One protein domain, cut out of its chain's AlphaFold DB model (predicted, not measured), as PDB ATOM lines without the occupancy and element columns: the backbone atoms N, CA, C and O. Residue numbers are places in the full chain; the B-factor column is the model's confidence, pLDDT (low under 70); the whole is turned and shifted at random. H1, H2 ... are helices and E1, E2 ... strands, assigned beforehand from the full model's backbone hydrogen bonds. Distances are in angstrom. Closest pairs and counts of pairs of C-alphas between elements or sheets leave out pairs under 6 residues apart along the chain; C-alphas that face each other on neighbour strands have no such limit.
ATOM      1  N   LEU A  10      49.798 -26.524  35.981       79.12
ATOM      2  CA  LEU A  10      48.884 -26.825  37.074       79.12
ATOM      3  C   LEU A  10      47.470 -26.419  36.650       79.12
ATOM      4  O   LEU A  10      47.253 -25.256  36.304       79.12
ATOM      5  N   PRO A  11      46.486 -27.326  36.700       81.88
ATOM      6  CA  PRO A  11      45.107 -26.959  36.445       81.88
ATOM      7  C   PRO A  11      44.617 -25.870  37.404       81.88
ATOM      8  O   PRO A  11      44.869 -25.941  38.608       81.88
ATOM      9  N   VAL A  12      43.863 -24.893  36.894       79.69
ATOM     10  CA  VAL A  12      43.345 -23.758  37.687       79.69
ATOM     11  C   VAL A  12      42.581 -24.199  38.937       79.69
ATOM     12  O   VAL A  12      42.717 -23.573  39.980       79.69
ATOM     13  N   TRP A  13      41.850 -25.316  38.877       79.38
ATOM     14  CA  TRP A  13      41.081 -25.850  40.007       79.38
ATOM     15  C   TRP A  13      41.935 -26.474  41.120       79.38
ATOM     16  O   TRP A  13      41.421 -26.745  42.203       79.38
ATOM     17  N   GLN A  14      43.225 -26.723  40.879       81.25
ATOM     18  CA  GLN A  14      44.159 -27.182  41.912       81.25
ATOM     19  C   GLN A  14      44.808 -26.013  42.670       81.25
ATOM     20  O   GLN A  14      45.410 -26.224  43.724       81.25
ATOM     21  N   ALA A  15      44.682 -24.777  42.175       75.56
ATOM     22  CA  ALA A  15      45.205 -23.604  42.863       75.56
ATOM     23  C   ALA A  15      44.351 -23.267  44.097       75.56
ATOM     24  O   ALA A  15      43.123 -23.209  44.038       75.56
ATOM     25  N   ARG A  16      44.993 -22.989  45.238       77.50
ATOM     26  CA  ARG A  16      44.282 -22.592  46.472       77.50
ATOM     27  C   ARG A  16      43.553 -21.257  46.300       77.50
ATOM     28  O   ARG A  16      42.452 -21.077  46.817       77.50
ATOM     29  N   SER A  17      44.152 -20.340  45.543       72.81
ATOM     30  CA  SER A  17      43.579 -19.035  45.208       72.81
ATOM     31  C   SER A  17      42.303 -19.132  44.365       72.81
ATOM     32  O   SER A  17      41.467 -18.233  44.444       72.81
ATOM     33  N   PHE A  18      42.121 -20.216  43.603       80.56
ATOM     34  CA  PHE A  18      40.915 -20.462  42.814       80.56
ATOM     35  C   PHE A  18      39.704 -20.713  43.715       80.56
ATOM     36  O   PHE A  18      38.685 -20.039  43.580       80.56
ATOM     37  N   TRP A  19      39.832 -21.610  44.695       79.75
ATOM     38  CA  TRP A  19      38.747 -21.899  45.637       79.75
ATOM     39  C   TRP A  19      38.415 -20.710  46.536       79.75
ATOM     40  O   TRP A  19      37.243 -20.451  46.783       79.75
ATOM     41  N   LEU A  20      39.417 -19.935  46.964       78.56
ATOM     42  CA  LEU A  20      39.178 -18.705  47.727       78.56
ATOM     43  C   LEU A  20      38.399 -17.658  46.921       78.56
ATOM     44  O   LEU A  20      37.517 -17.002  47.470       78.56
ATOM     45  N   GLN A  21      38.683 -17.526  45.622       79.06
ATOM     46  CA  GLN A  21      37.913 -16.648  44.738       79.06
ATOM     47  C   GLN A  21      36.485 -17.153  44.523       79.06
ATOM     48  O   GLN A  21      35.563 -16.344  44.539       79.06
ATOM     49  N   ILE A  22      36.283 -18.467  44.370       82.56
ATOM     50  CA  ILE A  22      34.936 -19.050  44.278       82.56
ATOM     51  C   ILE A  22      34.146 -18.791  45.558       82.56
ATOM     52  O   ILE A  22      33.010 -18.336  45.475       82.56
ATOM     53  N   ILE A  23      34.741 -19.032  46.730       80.12
ATOM     54  CA  ILE A  23      34.086 -18.782  48.019       80.12
ATOM     55  C   ILE A  23      33.722 -17.301  48.135       80.12
ATOM     56  O   ILE A  23      32.564 -16.985  48.384       80.12
ATOM     57  N   GLY A  24      34.666 -16.394  47.861       74.75
ATOM     58  CA  GLY A  24      34.398 -14.956  47.873       74.75
ATOM     59  C   GLY A  24      33.274 -14.547  46.913       74.75
ATOM     60  O   GLY A  24      32.403 -13.767  47.288       74.75
ATOM     61  N   ALA A  25      33.241 -15.107  45.701       79.19
ATOM     62  CA  ALA A  25      32.185 -14.834  44.729       79.19
ATOM     63  C   ALA A  25      30.817 -15.360  45.192       79.19
ATOM     64  O   ALA A  25      29.831 -14.632  45.117       79.19
ATOM     65  N   VAL A  26      30.748 -16.591  45.707       79.50
ATOM     66  CA  VAL A  26      29.505 -17.193  46.215       79.50
ATOM     67  C   VAL A  26      28.968 -16.403  47.404       79.50
ATOM     68  O   VAL A  26      27.773 -16.115  47.446       79.50
ATOM     69  N   THR A  27      29.829 -15.994  48.335       72.06
ATOM     70  CA  THR A  27      29.402 -15.198  49.489       72.06
ATOM     71  C   THR A  27      28.966 -13.791  49.081       72.06
ATOM     72  O   THR A  27      27.950 -13.316  49.576       72.06
ATOM     73  N   ALA A  28      29.658 -13.142  48.136       73.19
ATOM     74  CA  ALA A  28      29.233 -11.844  47.608       73.19
ATOM     75  C   ALA A  28      27.878 -11.926  46.886       73.19
ATOM     76  O   ALA A  28      27.036 -11.047  47.054       73.19
ATOM     77  N   ILE A  29      27.644 -12.995  46.117       76.94
ATOM     78  CA  ILE A  29      26.360 -13.245  45.452       76.94
ATOM     79  C   ILE A  29      25.261 -13.506  46.486       76.94
ATOM     80  O   ILE A  29      24.193 -12.918  46.368       76.94
ATOM     81  N   GLY A  30      25.522 -14.334  47.503       73.12
ATOM     82  CA  GLY A  30      24.570 -14.597  48.586       73.12
ATOM     83  C   GLY A  30      24.188 -13.325  49.341       73.12
ATOM     84  O   GLY A  30      23.006 -13.035  49.504       73.12
ATOM     85  N   ALA A  31      25.175 -12.496  49.689       68.38
ATOM     86  CA  ALA A  31      24.930 -11.194  50.303       68.38
ATOM     87  C   ALA A  31      24.098 -10.270  49.391       68.38
ATOM     88  O   ALA A  31      23.157  -9.629  49.856       68.38
ATOM     89  N   ALA A  32      24.388 -10.236  48.085       72.88
ATOM     90  CA  ALA A  32      23.654  -9.412  47.122       72.88
ATOM     91  C   ALA A  32      22.203  -9.875  46.893       72.88
ATOM     92  O   ALA A  32      21.338  -9.047  46.612       72.88
ATOM     93  N   THR A  33      21.917 -11.176  47.008       78.12
ATOM     94  CA  THR A  33      20.561 -11.733  46.864       78.12
ATOM     95  C   THR A  33      19.782 -11.781  48.180       78.12
ATOM     96  O   THR A  33      18.643 -12.247  48.189       78.12
ATOM     97  N   GLY A  34      20.366 -11.301  49.285       67.69
ATOM     98  CA  GLY A  34      19.779 -11.403  50.623       67.69
ATOM     99  C   GLY A  34      19.750 -12.835  51.168       67.69
ATOM    100  O   GLY A  34      19.053 -13.105  52.144       67.69
ATOM    101  N   PHE A  35      20.478 -13.761  50.537       72.06
ATOM    102  CA  PHE A  35      20.650 -15.121  51.024       72.06
ATOM    103  C   PHE A  35      21.758 -15.144  52.070       72.06
ATOM    104  O   PHE A  35      22.952 -15.165  51.753       72.06
ATOM    105  N   ASP A  36      21.350 -15.162  53.334       67.25
ATOM    106  CA  ASP A  36      22.292 -15.257  54.430       67.25
ATOM    107  C   ASP A  36      22.772 -16.700  54.634       67.25
ATOM    108  O   ASP A  36      22.187 -17.518  55.352       67.25
ATOM    109  N   LEU A  37      23.867 -17.009  53.946       68.81
ATOM    110  CA  LEU A  37      24.538 -18.300  53.998       68.81
ATOM    111  C   LEU A  37      25.136 -18.580  55.390       68.81
ATOM    112  O   LEU A  37      25.260 -19.743  55.765       68.81
ATOM    113  N   LEU A  38      25.506 -17.543  56.152       66.75
ATOM    114  CA  LEU A  38      26.121 -17.681  57.477       66.75
ATOM    115  C   LEU A  38      25.068 -17.885  58.572       66.75
ATOM    116  O   LEU A  38      25.276 -18.727  59.448       66.75
ATOM    117  N   GLY A  39      23.916 -17.226  58.471       65.56
ATOM    118  CA  GLY A  39      22.764 -17.500  59.330       65.56
ATOM    119  C   GLY A  39      22.188 -18.894  59.122       65.56
ATOM    120  O   GLY A  39      21.887 -19.591  60.091       65.56
ATOM    121  N   HIS A  40      22.168 -19.399  57.881       70.69
ATOM    122  CA  HIS A  40      21.822 -20.807  57.614       70.69
ATOM    123  C   HIS A  40      22.806 -21.805  58.246       70.69
ATOM    124  O   HIS A  40      22.441 -22.954  58.497       70.69
ATOM    125  N   LEU A  41      24.043 -21.380  58.521       71.00
ATOM    126  CA  LEU A  41      25.061 -22.172  59.214       71.00
ATOM    127  C   LEU A  41      25.067 -21.940  60.739       71.00
ATOM    128  O   LEU A  41      25.897 -22.526  61.434       71.00
ATOM    129  N   GLY A  42      24.131 -21.142  61.270       67.31
ATOM    130  CA  GLY A  42      23.907 -20.964  62.707       67.31
ATOM    131  C   GLY A  42      24.793 -19.914  63.378       67.31
ATOM    132  O   GLY A  42      25.058 -20.026  64.574       67.31
ATOM    133  N   VAL A  43      25.280 -18.913  62.639       69.00
ATOM    134  CA  VAL A  43      26.107 -17.827  63.185       69.00
ATOM    135  C   VAL A  43      25.202 -16.677  63.650       69.00
ATOM    136  O   VAL A  43      24.655 -15.998  62.806       69.00
ATOM    137  N   PRO A  44      25.051 -16.386  64.957       57.78
ATOM    138  CA  PRO A  44      23.987 -15.507  65.472       57.78
ATOM    139  C   PRO A  44      24.277 -13.990  65.425       57.78
ATOM    140  O   PRO A  44      23.530 -13.210  66.011       57.78
ATOM    141  N   ASN A  45      25.377 -13.546  64.807       62.34
ATOM    142  CA  ASN A  45      25.771 -12.127  64.774       62.34
ATOM    143  C   ASN A  45      26.369 -11.764  63.403       62.34
ATOM    144  O   ASN A  45      27.576 -11.573  63.245       62.34
ATOM    145  N   GLU A  46      25.497 -11.792  62.398       60.62
ATOM    146  CA  GLU A  46      25.831 -12.054  60.993       60.62
ATOM    147  C   GLU A  46      26.458 -10.851  60.296       60.62
ATOM    148  O   GLU A  46      27.503 -11.004  59.682       60.62
ATOM    149  N   GLY A  47      25.900  -9.644  60.435       65.19
ATOM    150  CA  GLY A  47      26.319  -8.498  59.614       65.19
ATOM    151  C   GLY A  47      27.789  -8.103  59.798       65.19
ATOM    152  O   GLY A  47      28.582  -8.154  58.863       65.19
ATOM    153  N   ALA A  48      28.185  -7.766  61.029       68.00
ATOM    154  CA  ALA A  48      29.540  -7.282  61.298       68.00
ATOM    155  C   ALA A  48      30.608  -8.383  61.165       68.00
ATOM    156  O   ALA A  48      31.731  -8.111  60.737       68.00
ATOM    157  N   LEU A  49      30.272  -9.628  61.524       70.94
ATOM    158  CA  LEU A  49      31.195 -10.754  61.392       70.94
ATOM    159  C   LEU A  49      31.352 -11.172  59.928       70.94
ATOM    160  O   LEU A  49      32.477 -11.420  59.502       70.94
ATOM    161  N   ALA A  50      30.263 -11.217  59.154       68.31
ATOM    162  CA  ALA A  50      30.306 -11.518  57.726       68.31
ATOM    163  C   ALA A  50      31.136 -10.481  56.971       68.31
ATOM    164  O   ALA A  50      32.022 -10.864  56.208       68.31
ATOM    165  N   ASP A  51      30.928  -9.190  57.241       73.19
ATOM    166  CA  ASP A  51      31.708  -8.115  56.624       73.19
ATOM    167  C   ASP A  51      33.199  -8.246  56.948       73.19
ATOM    168  O   ASP A  51      34.055  -8.138  56.062       73.19
ATOM    169  N   HIS A  52      33.529  -8.547  58.207       75.94
ATOM    170  CA  HIS A  52      34.912  -8.738  58.626       75.94
ATOM    171  C   HIS A  52      35.547  -9.976  57.977       75.94
ATOM    172  O   HIS A  52      36.657  -9.903  57.446       75.94
ATOM    173  N   VAL A  53      34.833 -11.106  57.952       75.56
ATOM    174  CA  VAL A  53      35.281 -12.341  57.294       75.56
ATOM    175  C   VAL A  53      35.484 -12.103  55.800       75.56
ATOM    176  O   VAL A  53      36.513 -12.503  55.256       75.56
ATOM    177  N   MET A  54      34.567 -11.399  55.139       75.19
ATOM    178  CA  MET A  54      34.659 -11.089  53.713       75.19
ATOM    179  C   MET A  54      35.834 -10.172  53.384       75.19
ATOM    180  O   MET A  54      36.538 -10.410  52.395       75.19
ATOM    181  N   GLN A  55      36.112  -9.169  54.220       78.62
ATOM    182  CA  GLN A  55      37.316  -8.348  54.083       78.62
ATOM    183  C   GLN A  55      38.588  -9.184  54.247       78.62
ATOM    184  O   GLN A  55      39.489  -9.095  53.409       78.62
ATOM    185  N   VAL A  56      38.655 -10.041  55.271       80.44
ATOM    186  CA  VAL A  56      39.820 -10.904  55.517       80.44
ATOM    187  C   VAL A  56      40.032 -11.879  54.358       80.44
ATOM    188  O   VAL A  56      41.143 -11.970  53.837       80.44
ATOM    189  N   VAL A  57      38.980 -12.562  53.899       79.19
ATOM    190  CA  VAL A  57      39.032 -13.483  52.753       79.19
ATOM    191  C   VAL A  57      39.517 -12.757  51.500       79.19
ATOM    192  O   VAL A  57      40.390 -13.273  50.802       79.19
ATOM    193  N   SER A  58      39.026 -11.543  51.245       76.62
ATOM    194  CA  SER A  58      39.430 -10.741  50.083       76.62
ATOM    195  C   SER A  58      40.908 -10.347  50.139       76.62
ATOM    196  O   SER A  58      41.630 -10.504  49.152       76.62
ATOM    197  N   VAL A  59      41.393  -9.895  51.301       80.31
ATOM    198  CA  VAL A  59      42.805  -9.530  51.509       80.31
ATOM    199  C   VAL A  59      43.714 -10.753  51.379       80.31
ATOM    200  O   VAL A  59      44.749 -10.684  50.715       80.31
ATOM    201  N   VAL A  60      43.324 -11.893  51.955       80.56
ATOM    202  CA  VAL A  60      44.087 -13.146  51.868       80.56
ATOM    203  C   VAL A  60      44.122 -13.669  50.431       80.56
ATOM    204  O   VAL A  60      45.192 -14.041  49.945       80.56
ATOM    205  N   ALA A  61      42.996 -13.650  49.712       78.75
ATOM    206  CA  ALA A  61      42.936 -14.039  48.304       78.75
ATOM    207  C   ALA A  61      43.803 -13.124  47.423       78.75
ATOM    208  O   ALA A  61      44.534 -13.603  46.548       78.75
ATOM    209  N   PHE A  62      43.791 -11.813  47.686       80.06
ATOM    210  CA  PHE A  62      44.670 -10.863  47.009       80.06
ATOM    211  C   PHE A  62      46.147 -11.151  47.306       80.06
ATOM    212  O   PHE A  62      46.946 -11.260  46.380       80.06
ATOM    213  N   ALA A  63      46.520 -11.348  48.571       80.00
ATOM    214  CA  ALA A  63      47.899 -11.639  48.956       80.00
ATOM    215  C   ALA A  63      48.411 -12.953  48.339       80.00
ATOM    216  O   ALA A  63      49.550 -13.013  47.867       80.00
ATOM    217  N   LEU A  64      47.573 -13.993  48.295       77.38
ATOM    218  CA  LEU A  64      47.911 -15.274  47.676       77.38
ATOM    219  C   LEU A  64      48.056 -15.154  46.159       77.38
ATOM    220  O   LEU A  64      49.069 -15.594  45.621       77.38
ATOM    221  N   SER A  65      47.117 -14.494  45.478       73.75
ATOM    222  CA  SER A  65      47.220 -14.271  44.029       73.75
ATOM    223  C   SER A  65      48.405 -13.370  43.659       73.75
ATOM    224  O   SER A  65      49.088 -13.607  42.663       73.75
ATOM    225  N   TRP A  66      48.721 -12.369  44.484       78.00
ATOM    226  CA  TRP A  66      49.906 -11.527  44.327       78.00
ATOM    227  C   TRP A  66      51.203 -12.321  44.507       78.00
ATOM    228  O   TRP A  66      52.139 -12.181  43.716       78.00
ATOM    229  N   ARG A  67      51.256 -13.194  45.519       77.62
ATOM    230  CA  ARG A  67      52.387 -14.101  45.744       77.62
ATOM    231  C   ARG A  67      52.563 -15.073  44.574       77.62
ATOM    232  O   ARG A  67      53.689 -15.256  44.122       77.62
ATOM    233  N   GLU A  68      51.471 -15.634  44.057       71.12
ATOM    234  CA  GLU A  68      51.474 -16.508  42.873       71.12
ATOM    235  C   GLU A  68      51.983 -15.783  41.615       71.12
ATOM    236  O   GLU A  68      52.664 -16.395  40.796       71.12
ATOM    237  N   ARG A  69      51.744 -14.469  41.483       72.81
ATOM    238  CA  ARG A  69      52.278 -13.647  40.377       72.81
ATOM    239  C   ARG A  69      53.761 -13.298  40.520       72.81
ATOM    240  O   ARG A  69      54.430 -13.136  39.505       72.81
ATOM    241  N   ARG A  70      54.276 -13.145  41.747       73.19
ATOM    242  CA  ARG A  70      55.683 -12.767  41.990       73.19
ATOM    243  C   ARG A  70      56.671 -13.923  41.841       73.19
ATOM    244  O   ARG A  70      57.810 -13.678  41.465       73.19
ATOM    245  N   ALA A  71      56.254 -15.149  42.144       67.88
ATOM    246  CA  ALA A  71      57.076 -16.350  41.994       67.88
ATOM    247  C   ALA A  71      56.209 -17.500  41.455       67.88
ATOM    248  O   ALA A  71      55.775 -18.361  42.229       67.88
ATOM    249  N   PRO A  72      55.891 -17.488  40.149       69.75
ATOM    250  CA  PRO A  72      55.052 -18.514  39.554       69.75
ATOM    251  C   PRO A  72      55.820 -19.842  39.539       69.75
ATOM    252  O   PRO A  72      56.693 -20.050  38.711       69.75
ATOM    253  N   ASN A  73      55.508 -20.741  40.478       73.19
ATOM    254  CA  ASN A  73      56.051 -22.110  40.490       73.19
ATOM    255  C   ASN A  73      55.386 -23.000  39.428       73.19
ATOM    256  O   ASN A  73      55.938 -24.021  39.033       73.19
ATOM    257  N   TYR A  74      54.184 -22.617  38.993       73.06
ATOM    258  CA  TYR A  74      53.360 -23.374  38.065       73.06
ATOM    259  C   TYR A  74      52.676 -22.434  37.078       73.06
ATOM    260  O   TYR A  74      52.277 -21.321  37.435       73.06
ATOM    261  N   ARG A  75      52.479 -22.905  35.848       75.75
ATOM    262  CA  ARG A  75      51.617 -22.241  34.871       75.75
ATOM    263  C   ARG A  75      50.190 -22.735  35.055       75.75
ATOM    264  O   ARG A  75      49.922 -23.915  34.849       75.75
ATOM    265  N   LEU A  76      49.273 -21.828  35.375       75.19
ATOM    266  CA  LEU A  76      47.854 -22.155  35.462       75.19
ATOM    267  C   LEU A  76      47.297 -22.533  34.079       75.19
ATOM    268  O   LEU A  76      47.404 -21.756  33.130       75.19
ATOM    269  N   THR A  77      46.694 -23.715  33.964       78.56
ATOM    270  CA  THR A  77      46.057 -24.209  32.735       78.56
ATOM    271  C   THR A  77      44.578 -24.512  32.963       78.56
ATOM    272  O   THR A  77      44.155 -24.919  34.041       78.56
ATOM    273  N   LEU A  78      43.755 -24.346  31.926       74.69
ATOM    274  CA  LEU A  78      42.334 -24.724  31.963       74.69
ATOM    275  C   LEU A  78      42.109 -26.235  31.785       74.69
ATOM    276  O   LEU A  78      40.975 -26.699  31.828       74.69
TER     277      LEU A  78
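Overview. This is residues 10 to 78 of the 81 residues of an uncharacterized protein of Amaricoccus sp. HAR-UPW-R2A-40 (UniProt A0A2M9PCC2). Two helices, H1 and the longer H2, fold back side by side as a long hairpin, with the loop of residues 33 to 45 at one end, where residues 40 to 45 stick out. At the other end residues 10 to 11 pair with E1. The printed part has 69 residues with H1, H2 and the strand E1 in that order; it is mostly helix and loose, with a radius of gyration of the C-alphas of 14.3 A and spans of 41 by 21 by 18 A.

Arrangement. Residues 10 to 11 pair, parallel, with residues 76 to 77 of E1, residues 75 to 77, which pairs with no named strand. H1, residues 16 to 32, and H2, residues 46 to 70, form a helical hairpin, opposite ways at a shallow tilt of 32 degrees. They touch, H2 with residues 54 to 65 alone; the closest C-alphas, of Ser 17 and Ala 61, are 5.9 A apart. E1 is apart from both helices. In H1 and H2 every O i to N i+4 pair is within hydrogen-bond range.

Along the chain. H1 begins at C-alpha 16 (44.282, -22.592, 46.472) and is 24.5 A long. H2 is 35.4 A long. E1, 6.3 A, ends at C-alpha 77 (46.057, -24.209, 32.735).

Size, cuts and confidence. The farthest C-alphas, of Pro 44 and Arg 75, are 41.8 A apart. The link H1 to H2 is long; the printed part has no cut. Mean pLDDT of the printed part is 74.2, with 16 residues under 70, among them 42 to 48.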